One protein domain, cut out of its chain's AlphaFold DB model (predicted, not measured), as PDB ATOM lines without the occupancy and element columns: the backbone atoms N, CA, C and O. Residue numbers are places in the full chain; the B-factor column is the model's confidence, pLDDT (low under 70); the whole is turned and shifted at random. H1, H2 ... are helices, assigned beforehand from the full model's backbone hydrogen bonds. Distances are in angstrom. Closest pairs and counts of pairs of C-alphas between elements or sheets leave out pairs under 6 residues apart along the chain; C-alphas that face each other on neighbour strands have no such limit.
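This is residues 8 to 84 of the 109 residues of the protein "F-box domain-containing protein" of Aspergillus thermomutatus (UniProt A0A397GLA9). Four short helices, H1 to H4, make a loose cluster, and a long link leads from it to a small pair, H5 then H6, toward the other end of an elongated shape; residues 59 to 64 stick out. The 77 printed residues include six named helices and no named strand, all helix. The whole is loose, radius of gyration of the C-alphas 15.0 A, spanning 53 by 29 by 17 A.

H1, residues 13 to 20, and H3, residues 36 to 44, only just touch, with 3 pairs of C-alphas within 8 A, the closest Pro 13 and Met 41, 7.6 A. H2, residues 25 to 31, is close to H3 but not clearly touching, closest C-alphas Met 31 and Trp 38, 6.4 A. H4, residues 46 to 51, and H3 only just touch, with 3 such pairs, only at the corner, closest C-alphas Ile 42 and Ile 48, 6.1 A. In H1 to H4 every O i to N i+4 pair is within hydrogen-bond range.

H1 begins at C-alpha 13 (42.339, -3.810, 87.449). H3 measures 12.1 A. H5 holds residues 69 to 74; H6, residues 76 to 79, ends at (26.584, -17.424, 116.310).

The printed part has no cut. The link H4 to H5 is long. Residues 8 to 11 and 81 to 84 have pLDDT under 70.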
ATOM      1  N   SER A   8      37.298   3.461  80.567       60.06
ATOM      2  CA  SER A   8      38.726   3.416  80.892       60.06
ATOM      3  C   SER A   8      38.988   2.986  82.336       60.06
ATOM      4  O   SER A   8      39.947   2.264  82.583       60.06
ATOM      5  N   ALA A   9      38.125   3.373  83.284       59.72
ATOM      6  CA  ALA A   9      38.279   3.001  84.692       59.72
ATOM      7  C   ALA A   9      38.078   1.492  84.933       59.72
ATOM      8  O   ALA A   9      38.847   0.887  85.672       59.72
ATOM      9  N   CYS A  10      37.107   0.863  84.257       62.66
ATOM     10  CA  CYS A  10      36.899  -0.593  84.314       62.66
ATOM     11  C   CYS A  10      37.974  -1.401  83.564       62.66
ATOM     12  O   CYS A  10      38.009  -2.624  83.687       62.66
ATOM     13  N   GLY A  11      38.817  -0.741  82.764       68.62
ATOM     14  CA  GLY A  11      39.936  -1.371  82.063       68.62
ATOM     15  C   GLY A  11      41.203  -1.504  82.910       68.62
ATOM     16  O   GLY A  11      42.121  -2.206  82.496       68.62
ATOM     17  N   ILE A  12      41.261  -0.843  84.072       82.75
ATOM     18  CA  ILE A  12      42.419  -0.854  84.972       82.75
ATOM     19  C   ILE A  12      42.068  -1.710  86.198       82.75
ATOM     20  O   ILE A  12      41.190  -1.312  86.973       82.75
ATOM     21  N   PRO A  13      42.709  -2.875  86.390       80.25
ATOM     22  CA  PRO A  13      42.339  -3.810  87.449       80.25
ATOM     23  C   PRO A  13      42.481  -3.213  88.857       80.25
ATOM     24  O   PRO A  13      41.628  -3.473  89.698       80.25
ATOM     25  N   GLU A  14      43.468  -2.351  89.104       85.00
ATOM     26  CA  GLU A  14      43.728  -1.743  90.418       85.00
ATOM     27  C   GLU A  14      42.633  -0.747  90.824       85.00
ATOM     28  O   GLU A  14      42.179  -0.714  91.970       85.00
ATOM     29  N   ILE A  15      42.175   0.072  89.872       85.69
ATOM     30  CA  ILE A  15      41.080   1.020  90.109       85.69
ATOM     31  C   ILE A  15      39.787   0.255  90.351       85.69
ATOM     32  O   ILE A  15      39.011   0.602  91.243       85.69
ATOM     33  N   LEU A  16      39.570  -0.805  89.575       84.56
ATOM     34  CA  LEU A  16      38.378  -1.614  89.698       84.56
ATOM     35  C   LEU A  16      38.339  -2.376  91.025       84.56
ATOM     36  O   LEU A  16      37.309  -2.365  91.693       84.56
ATOM     37  N   GLU A  17      39.463  -2.941  91.462       88.81
ATOM     38  CA  GLU A  17      39.611  -3.546  92.786       88.81
ATOM     39  C   GLU A  17      39.267  -2.550  93.900       88.81
ATOM     40  O   GLU A  17      38.491  -2.867  94.801       88.81
ATOM     41  N   MET A  18      39.767  -1.316  93.809       88.06
ATOM     42  CA  MET A  18      39.495  -0.283  94.807       88.06
ATOM     43  C   MET A  18      38.017   0.130  94.845       88.06
ATOM     44  O   MET A  18      37.482   0.383  95.923       88.06
ATOM     45  N   ILE A  19      37.337   0.167  93.693       88.75
ATOM     46  CA  ILE A  19      35.885   0.394  93.615       88.75
ATOM     47  C   ILE A  19      35.132  -0.774  94.258       88.75
ATOM     48  O   ILE A  19      34.226  -0.553  95.060       88.75
ATOM     49  N   LEU A  20      35.521  -2.012  93.943       88.56
ATOM     50  CA  LEU A  20      34.891  -3.215  94.486       88.56
ATOM     51  C   LEU A  20      35.044  -3.296  96.010       88.56
ATOM     52  O   LEU A  20      34.080  -3.604  96.701       88.56
ATOM     53  N   LEU A  21      36.202  -2.926  96.555       90.75
ATOM     54  CA  LEU A  21      36.434  -2.874  98.004       90.75
ATOM     55  C   LEU A  21      35.561  -1.847  98.744       90.75
ATOM     56  O   LEU A  21      35.464  -1.907  99.968       90.75
ATOM     57  N   LYS A  22      34.937  -0.896  98.040       90.75
ATOM     58  CA  LYS A  22      33.996   0.069  98.633       90.75
ATOM     59  C   LYS A  22      32.541  -0.404  98.608       90.75
ATOM     60  O   LYS A  22      31.703   0.250  99.223       90.75
ATOM     61  N   LEU A  23      32.235  -1.496  97.909       89.75
ATOM     62  CA  LEU A  23      30.888  -2.061  97.846       89.75
ATOM     63  C   LEU A  23      30.593  -2.932  99.069       89.75
ATOM     64  O   LEU A  23      31.490  -3.466  99.719       89.75
ATOM     65  N   ASP A  24      29.308  -3.109  99.359       89.50
ATOM     66  CA  ASP A  24      28.860  -4.052 100.374       89.50
ATOM     67  C   ASP A  24      29.041  -5.511  99.913       89.50
ATOM     68  O   ASP A  24      29.024  -5.843  98.721       89.50
ATOM     69  N   MET A  25      29.176  -6.412 100.888       90.69
ATOM     70  CA  MET A  25      29.434  -7.833 100.644       90.69
ATOM     71  C   MET A  25      28.352  -8.504  99.780       90.69
ATOM     72  O   MET A  25      28.677  -9.327  98.924       90.69
ATOM     73  N   ARG A  26      27.066  -8.157  99.960       91.56
ATOM     74  CA  ARG A  26      25.968  -8.763  99.183       91.56
ATOM     75  C   ARG A  26      26.065  -8.368  97.719       91.56
ATOM     76  O   ARG A  26      25.962  -9.233  96.847       91.56
ATOM     77  N   THR A  27      26.308  -7.089  97.448       91.75
ATOM     78  CA  THR A  27      26.501  -6.583  96.087       91.75
ATOM     79  C   THR A  27      27.686  -7.257  95.407       91.75
ATOM     80  O   THR A  27      27.554  -7.697  94.263       91.75
ATOM     81  N   LEU A  28      28.809  -7.436  96.109       90.62
ATOM     82  CA  LEU A  28      29.972  -8.151  95.574       90.62
ATOM     83  C   LEU A  28      29.654  -9.603  95.199       90.62
ATOM     84  O   LEU A  28      30.018 -10.051  94.111       90.62
ATOM     85  N   LEU A  29      28.935 -10.333  96.055       91.12
ATOM     86  CA  LEU A  29      28.508 -11.708  95.766       91.12
ATOM     87  C   LEU A  29      27.543 -11.779  94.573       91.12
ATOM     88  O   LEU A  29      27.620 -12.706  93.765       91.12
ATOM     89  N   CYS A  30      26.662 -10.789  94.411       92.31
ATOM     90  CA  CYS A  30      25.799 -10.684  93.235       92.31
ATOM     91  C   CYS A  30      26.589 -10.369  91.957       92.31
ATOM     92  O   CYS A  30      26.327 -10.985  90.922       92.31
ATOM     93  N   MET A  31      27.580  -9.471  92.009       89.62
ATOM     94  CA  MET A  31      28.393  -9.101  90.841       89.62
ATOM     95  C   MET A  31      29.100 -10.302  90.214       89.62
ATOM     96  O   MET A  31      29.114 -10.424  88.987       89.62
ATOM     97  N   GLN A  32      29.588 -11.238  91.033       90.25
ATOM     98  CA  GLN A  32      30.208 -12.490  90.572       90.25
ATOM     99  C   GLN A  32      29.303 -13.311  89.640       90.25
ATOM    100  O   GLN A  32      29.791 -14.095  88.828       90.25
ATOM    101  N   ARG A  33      27.979 -13.147  89.743       90.06
ATOM    102  CA  ARG A  33      26.985 -13.890  88.956       90.06
ATOM    103  C   ARG A  33      26.608 -13.194  87.650       90.06
ATOM    104  O   ARG A  33      25.925 -13.802  86.832       90.06
ATOM    105  N   THR A  34      27.021 -11.942  87.450       90.25
ATOM    106  CA  THR A  34      26.614 -11.140  86.285       90.25
ATOM    107  C   THR A  34      27.453 -11.437  85.045       90.25
ATOM    108  O   THR A  34      26.903 -11.598  83.957       90.25
ATOM    109  N   CYS A  35      28.778 -11.552  85.183       87.38
ATOM    110  CA  CYS A  35      29.657 -11.963  84.091       87.38
ATOM    111  C   CYS A  35      30.953 -12.616  84.596       87.38
ATOM    112  O   CYS A  35      31.352 -12.459  85.751       87.38
ATOM    113  N   ARG A  36      31.641 -13.342  83.702       88.94
ATOM    114  CA  ARG A  36      32.886 -14.054  84.043       88.94
ATOM    115  C   ARG A  36      34.059 -13.123  84.349       88.94
ATOM    116  O   ARG A  36      34.933 -13.517  85.108       88.94
ATOM    117  N   PHE A  37      34.066 -11.909  83.798       87.75
ATOM    118  CA  PHE A  37      35.119 -10.925  84.059       87.75
ATOM    119  C   PHE A  37      35.131 -10.496  85.533       87.75
ATOM    120  O   PHE A  37      36.161 -10.615  86.190       87.75
ATOM    121  N   TRP A  38      33.972 -10.113  86.084       88.44
ATOM    122  CA  TRP A  38      33.841  -9.790  87.511       88.44
ATOM    123  C   TRP A  38      34.187 -10.979  88.405       88.44
ATOM    124  O   TRP A  38      34.864 -10.817  89.414       88.44
ATOM    125  N   LEU A  39      33.757 -12.184  88.017       90.25
ATOM    126  CA  LEU A  39      34.088 -13.404  88.749       90.25
ATOM    127  C   LEU A  39      35.602 -13.650  88.809       90.25
ATOM    128  O   LEU A  39      36.112 -13.941  89.888       90.25
ATOM    129  N   SER A  40      36.309 -13.551  87.677       90.56
ATOM    130  CA  SER A  40      37.768 -13.716  87.631       90.56
ATOM    131  C   SER A  40      38.470 -12.660  88.474       90.56
ATOM    132  O   SER A  40      39.260 -13.015  89.340       90.56
ATOM    133  N   MET A  41      38.103 -11.388  88.322       87.88
ATOM    134  CA  MET A  41      38.714 -10.300  89.087       87.88
ATOM    135  C   MET A  41      38.551 -10.471  90.600       87.88
ATOM    136  O   MET A  41      39.513 -10.346  91.354       87.88
ATOM    137  N   ILE A  42      37.340 -10.800  91.053       90.19
ATOM    138  CA  ILE A  42      37.065 -11.012  92.478       90.19
ATOM    139  C   ILE A  42      37.832 -12.230  93.011       90.19
ATOM    140  O   ILE A  42      38.233 -12.233  94.171       90.19
ATOM    141  N   ARG A  43      38.042 -13.266  92.191       90.19
ATOM    142  CA  ARG A  43      38.829 -14.454  92.560       90.19
ATOM    143  C   ARG A  43      40.327 -14.190  92.623       90.19
ATOM    144  O   ARG A  43      40.993 -14.767  93.474       90.19
ATOM    145  N   GLU A  44      40.838 -13.358  91.728       90.81
ATOM    146  CA  GLU A  44      42.267 -13.066  91.614       90.81
ATOM    147  C   GLU A  44      42.747 -12.062  92.671       90.81
ATOM    148  O   GLU A  44      43.901 -12.140  93.079       90.81
ATOM    149  N   SER A  45      41.874 -11.173  93.166       91.31
ATOM    150  CA  SER A  45      42.203 -10.201  94.219       91.31
ATOM    151  C   SER A  45      42.154 -10.816  95.633       91.31
ATOM    152  O   SER A  45      41.068 -11.112  96.145       91.31
ATOM    153  N   PRO A  46      43.290 -10.917  96.353       90.94
ATOM    154  CA  PRO A  46      43.296 -11.390  97.737       90.94
ATOM    155  C   PRO A  46      42.602 -10.419  98.698       90.94
ATOM    156  O   PRO A  46      42.051 -10.847  99.710       90.94
ATOM    157  N   ALA A  47      42.620  -9.115  98.402       89.81
ATOM    158  CA  ALA A  47      41.990  -8.103  99.244       89.81
ATOM    159  C   ALA A  47      40.466  -8.271  99.257       89.81
ATOM    160  O   ALA A  47      39.853  -8.284 100.325       89.81
ATOM    161  N   ILE A  48      39.861  -8.485  98.084       91.38
ATOM    162  CA  ILE A  48      38.422  -8.738  97.974       91.38
ATOM    163  C   ILE A  48      38.070 -10.089  98.604       91.38
ATOM    164  O   ILE A  48      37.087 -10.185  99.334       91.38
ATOM    165  N   GLN A  49      38.881 -11.126  98.391       92.56
ATOM    166  CA  GLN A  49      38.662 -12.436  99.016       92.56
ATOM    167  C   GLN A  49      38.682 -12.369 100.553       92.56
ATOM    168  O   GLN A  49      37.845 -12.999 101.203       92.56
ATOM    169  N   LYS A  50      39.588 -11.574 101.141       90.88
ATOM    170  CA  LYS A  50      39.612 -11.285 102.586       90.88
ATOM    171  C   LYS A  50      38.361 -10.521 103.026       90.88
ATOM    172  O   LYS A  50      37.745 -10.896 104.018       90.88
ATOM    173  N   ALA A  51      37.936  -9.507 102.266       90.00
ATOM    174  CA  ALA A  51      36.713  -8.749 102.552       90.00
ATOM    175  C   ALA A  51      35.438  -9.616 102.493       90.00
ATOM    176  O   ALA A  51      34.491  -9.373 103.237       90.00
ATOM    177  N   LEU A  52      35.421 -10.647 101.643       91.62
ATOM    178  CA  LEU A  52      34.339 -11.634 101.534       91.62
ATOM    179  C   LEU A  52      34.447 -12.787 102.546       91.62
ATOM    180  O   LEU A  52      33.594 -13.672 102.538       91.62
ATOM    181  N   TYR A  53      35.461 -12.786 103.419       91.56
ATOM    182  CA  TYR A  53      35.738 -13.861 104.381       91.56
ATOM    183  C   TYR A  53      36.016 -15.228 103.721       91.56
ATOM    184  O   TYR A  53      35.824 -16.271 104.342       91.56
ATOM    185  N   PHE A  54      36.474 -15.250 102.467       90.56
ATOM    186  CA  PHE A  54      36.898 -16.481 101.785       90.56
ATOM    187  C   PHE A  54      38.354 -16.839 102.079       90.56
ATOM    188  O   PHE A  54      38.731 -18.008 102.025       90.56
ATOM    189  N   ILE A  55      39.163 -15.834 102.416       90.31
ATOM    190  CA  ILE A  55      40.545 -15.996 102.863       90.31
ATOM    191  C   ILE A  55      40.662 -15.416 104.275       90.31
ATOM    192  O   ILE A  55      40.118 -14.336 104.529       90.31
ATOM    193  N   PRO A  56      41.373 -16.091 105.195       84.94
ATOM    194  CA  PRO A  56      41.606 -15.562 106.530       84.94
ATOM    195  C   PRO A  56      42.409 -14.258 106.487       84.94
ATOM    196  O   PRO A  56      43.346 -14.085 105.701       84.94
ATOM    197  N   ILE A  57      42.049 -13.338 107.375       83.88
ATOM    198  CA  ILE A  57      42.865 -12.164 107.681       83.88
ATOM    199  C   ILE A  57      43.959 -12.624 108.652       83.88
ATOM    200  O   ILE A  57      43.734 -13.520 109.465       83.88
ATOM    201  N   GLU A  58      45.162 -12.065 108.530       81.25
ATOM    202  CA  GLU A  58      46.280 -12.423 109.403       81.25
ATOM    203  C   GLU A  58      45.901 -12.205 110.871       81.25
ATOM    204  O   GLU A  58      45.351 -11.164 111.238       81.25
ATOM    205  N   ASN A  59      46.187 -13.209 111.703       72.75
ATOM    206  CA  ASN A  59      45.939 -13.154 113.138       72.75
ATOM    207  C   ASN A  59      46.980 -12.240 113.783       72.75
ATOM    208  O   ASN A  59      48.039 -12.692 114.221       72.75
ATOM    209  N   THR A  60      46.692 -10.944 113.816       77.50
ATOM    210  CA  THR A  60      47.484  -9.991 114.586       77.50
ATOM    211  C   THR A  60      47.067 -10.072 116.061       77.50
ATOM    212  O   THR A  60      45.873 -10.132 116.375       77.50
ATOM    213  N   PRO A  61      48.030 -10.128 117.000       73.81
ATOM    214  CA  PRO A  61      47.711 -10.191 118.420       73.81
ATOM    215  C   PRO A  61      46.980  -8.907 118.834       73.81
ATOM    216  O   PRO A  61      47.517  -7.812 118.689       73.81
ATOM    217  N   GLY A  62      45.748  -9.052 119.331       71.38
ATOM    218  CA  GLY A  62      44.880  -7.939 119.733       71.38
ATOM    219  C   GLY A  62      43.783  -7.566 118.730       71.38
ATOM    220  O   GLY A  62      42.979  -6.689 119.032       71.38
ATOM    221  N   GLN A  63      43.706  -8.220 117.566       74.25
ATOM    222  CA  GLN A  63      42.591  -8.021 116.642       74.25
ATOM    223  C   GLN A  63      41.381  -8.853 117.076       74.25
ATOM    224  O   GLN A  63      41.472 -10.075 117.228       74.25
ATOM    225  N   GLU A  64      40.241  -8.190 117.260       72.88
ATOM    226  CA  GLU A  64      38.976  -8.874 117.518       72.88
ATOM    227  C   GLU A  64      38.601  -9.765 116.328       72.88
ATOM    228  O   GLU A  64      38.771  -9.404 115.157       72.88
ATOM    229  N   LYS A  65      38.099 -10.966 116.630       76.88
ATOM    230  CA  LYS A  65      37.638 -11.913 115.616       76.88
ATOM    231  C   LYS A  65      36.390 -11.339 114.946       76.88
ATOM    232  O   LYS A  65      35.306 -11.367 115.519       76.88
ATOM    233  N   ALA A  66      36.539 -10.839 113.726       81.94
ATOM    234  CA  ALA A  66      35.403 -10.373 112.944       81.94
ATOM    235  C   ALA A  66      34.551 -11.566 112.476       81.94
ATOM    236  O   ALA A  66      35.070 -12.527 111.900       81.94
ATOM    237  N   GLN A  67      33.240 -11.506 112.714       86.06
ATOM    238  CA  GLN A  67      32.277 -12.477 112.190       86.06
ATOM    239  C   GLN A  67      31.725 -12.003 110.843       86.06
ATOM    240  O   GLN A  67      31.518 -10.808 110.627       86.06
ATOM    241  N   ASN A  68      31.446 -12.939 109.934       89.94
ATOM    242  CA  ASN A  68      30.818 -12.595 108.663       89.94
ATOM    243  C   ASN A  68      29.351 -12.177 108.908       89.94
ATOM    244  O   ASN A  68      28.545 -13.029 109.297       89.94
ATOM    245  N   PRO A  69      28.965 -10.919 108.623       89.69
ATOM    246  CA  PRO A  69      27.630 -10.410 108.932       89.69
ATOM    247  C   PRO A  69      26.519 -11.152 108.179       89.69
ATOM    248  O   PRO A  69      25.422 -11.309 108.705       89.69
ATOM    249  N   LEU A  70      26.796 -11.657 106.972       91.75
ATOM    250  CA  LEU A  70      25.809 -12.406 106.192       91.75
ATOM    251  C   LEU A  70      25.555 -13.792 106.771       91.75
ATOM    252  O   LEU A  70      24.436 -14.289 106.687       91.75
ATOM    253  N   LEU A  71      26.580 -14.414 107.357       89.62
ATOM    254  CA  LEU A  71      26.420 -15.699 108.029       89.62
ATOM    255  C   LEU A  71      25.695 -15.537 109.363       89.62
ATOM    256  O   LEU A  71      24.836 -16.359 109.665       89.62
ATOM    257  N   VAL A  72      25.985 -14.471 110.113       89.62
ATOM    258  CA  VAL A  72      25.263 -14.148 111.354       89.62
ATOM    259  C   VAL A  72      23.777 -13.925 111.067       89.62
ATOM    260  O   VAL A  72      22.927 -14.470 111.763       89.62
ATOM    261  N   GLU A  73      23.453 -13.183 110.007       90.50
ATOM    262  CA  GLU A  73      22.064 -12.939 109.608       90.50
ATOM    263  C   GLU A  73      21.361 -14.209 109.101       90.50
ATOM    264  O   GLU A  73      20.201 -14.446 109.431       90.50
ATOM    265  N   ALA A  74      22.046 -15.042 108.308       90.12
ATOM    266  CA  ALA A  74      21.460 -16.254 107.733       90.12
ATOM    267  C   ALA A  74      21.327 -17.406 108.743       90.12
ATOM    268  O   ALA A  74      20.405 -18.216 108.636       90.12
ATOM    269  N   PHE A  75      22.238 -17.490 109.713       90.44
ATOM    270  CA  PHE A  75      22.331 -18.595 110.668       90.44
ATOM    271  C   PHE A  75      22.522 -18.100 112.109       90.44
ATOM    272  O   PHE A  75      23.464 -18.527 112.777       90.44
ATOM    273  N   PRO A  76      21.627 -17.252 112.643       85.62
ATOM    274  CA  PRO A  76      21.814 -16.628 113.956       85.62
ATOM    275  C   PRO A  76      22.006 -17.656 115.079       85.62
ATOM    276  O   PRO A  76      22.806 -17.452 115.986       85.62
ATOM    277  N   ALA A  77      21.343 -18.812 114.982       84.06
ATOM    278  CA  ALA A  77      21.484 -19.899 115.947       84.06
ATOM    279  C   ALA A  77      22.921 -20.430 116.085       84.06
ATOM    280  O   ALA A  77      23.252 -20.923 117.150       84.06
ATOM    281  N   LEU A  78      23.771 -20.332 115.054       82.69
ATOM    282  CA  LEU A  78      25.163 -20.803 115.107       82.69
ATOM    283  C   LEU A  78      26.115 -19.794 115.762       82.69
ATOM    284  O   LEU A  78      27.175 -20.187 116.237       82.69
ATOM    285  N   PHE A  79      25.751 -18.509 115.778       79.00
ATOM    286  CA  PHE A  79      26.584 -17.424 116.310       79.00
ATOM    287  C   PHE A  79      26.130 -16.945 117.697       79.00
ATOM    288  O   PHE A  79      26.874 -16.236 118.364       79.00
ATOM    289  N   ASN A  80      24.941 -17.369 118.139       71.88
ATOM    290  CA  ASN A  80      24.378 -17.090 119.463       71.88
ATOM    291  C   ASN A  80      24.670 -18.188 120.503       71.88
ATOM    292  O   ASN A  80      24.146 -18.109 121.614       71.88
ATOM    293  N   LEU A  81      25.463 -19.220 120.173       63.88
ATOM    294  CA  LEU A  81      26.066 -20.056 121.213       63.88
ATOM    295  C   LEU A  81      27.126 -19.201 121.911       63.88
ATOM    296  O   LEU A  81      28.272 -19.146 121.472       63.88
ATOM    297  N   SER A  82      26.703 -18.478 122.947       55.56
ATOM    298  CA  SER A  82      27.611 -17.829 123.887       55.56
ATOM    299  C   SER A  82      28.626 -18.840 124.415       55.56
ATOM    300  O   SER A  82      28.330 -20.028 124.551       55.56
ATOM    301  N   ASP A  83      29.834 -18.340 124.652       52.09
ATOM    302  CA  ASP A  83      30.998 -19.094 125.087       52.09
ATOM    303  C   ASP A  83      30.676 -20.022 126.268       52.09
ATOM    304  O   ASP A  83      30.385 -19.562 127.368       52.09
ATOM    305  N   ALA A  84      30.846 -21.331 126.064       52.03
ATOM    306  CA  ALA A  84      30.892 -22.320 127.148       52.03
ATOM    307  C   ALA A  84      32.038 -22.086 128.148       52.03
ATOM    308  O   ALA A  84      32.084 -22.737 129.188       52.03
TER     309      ALA A  84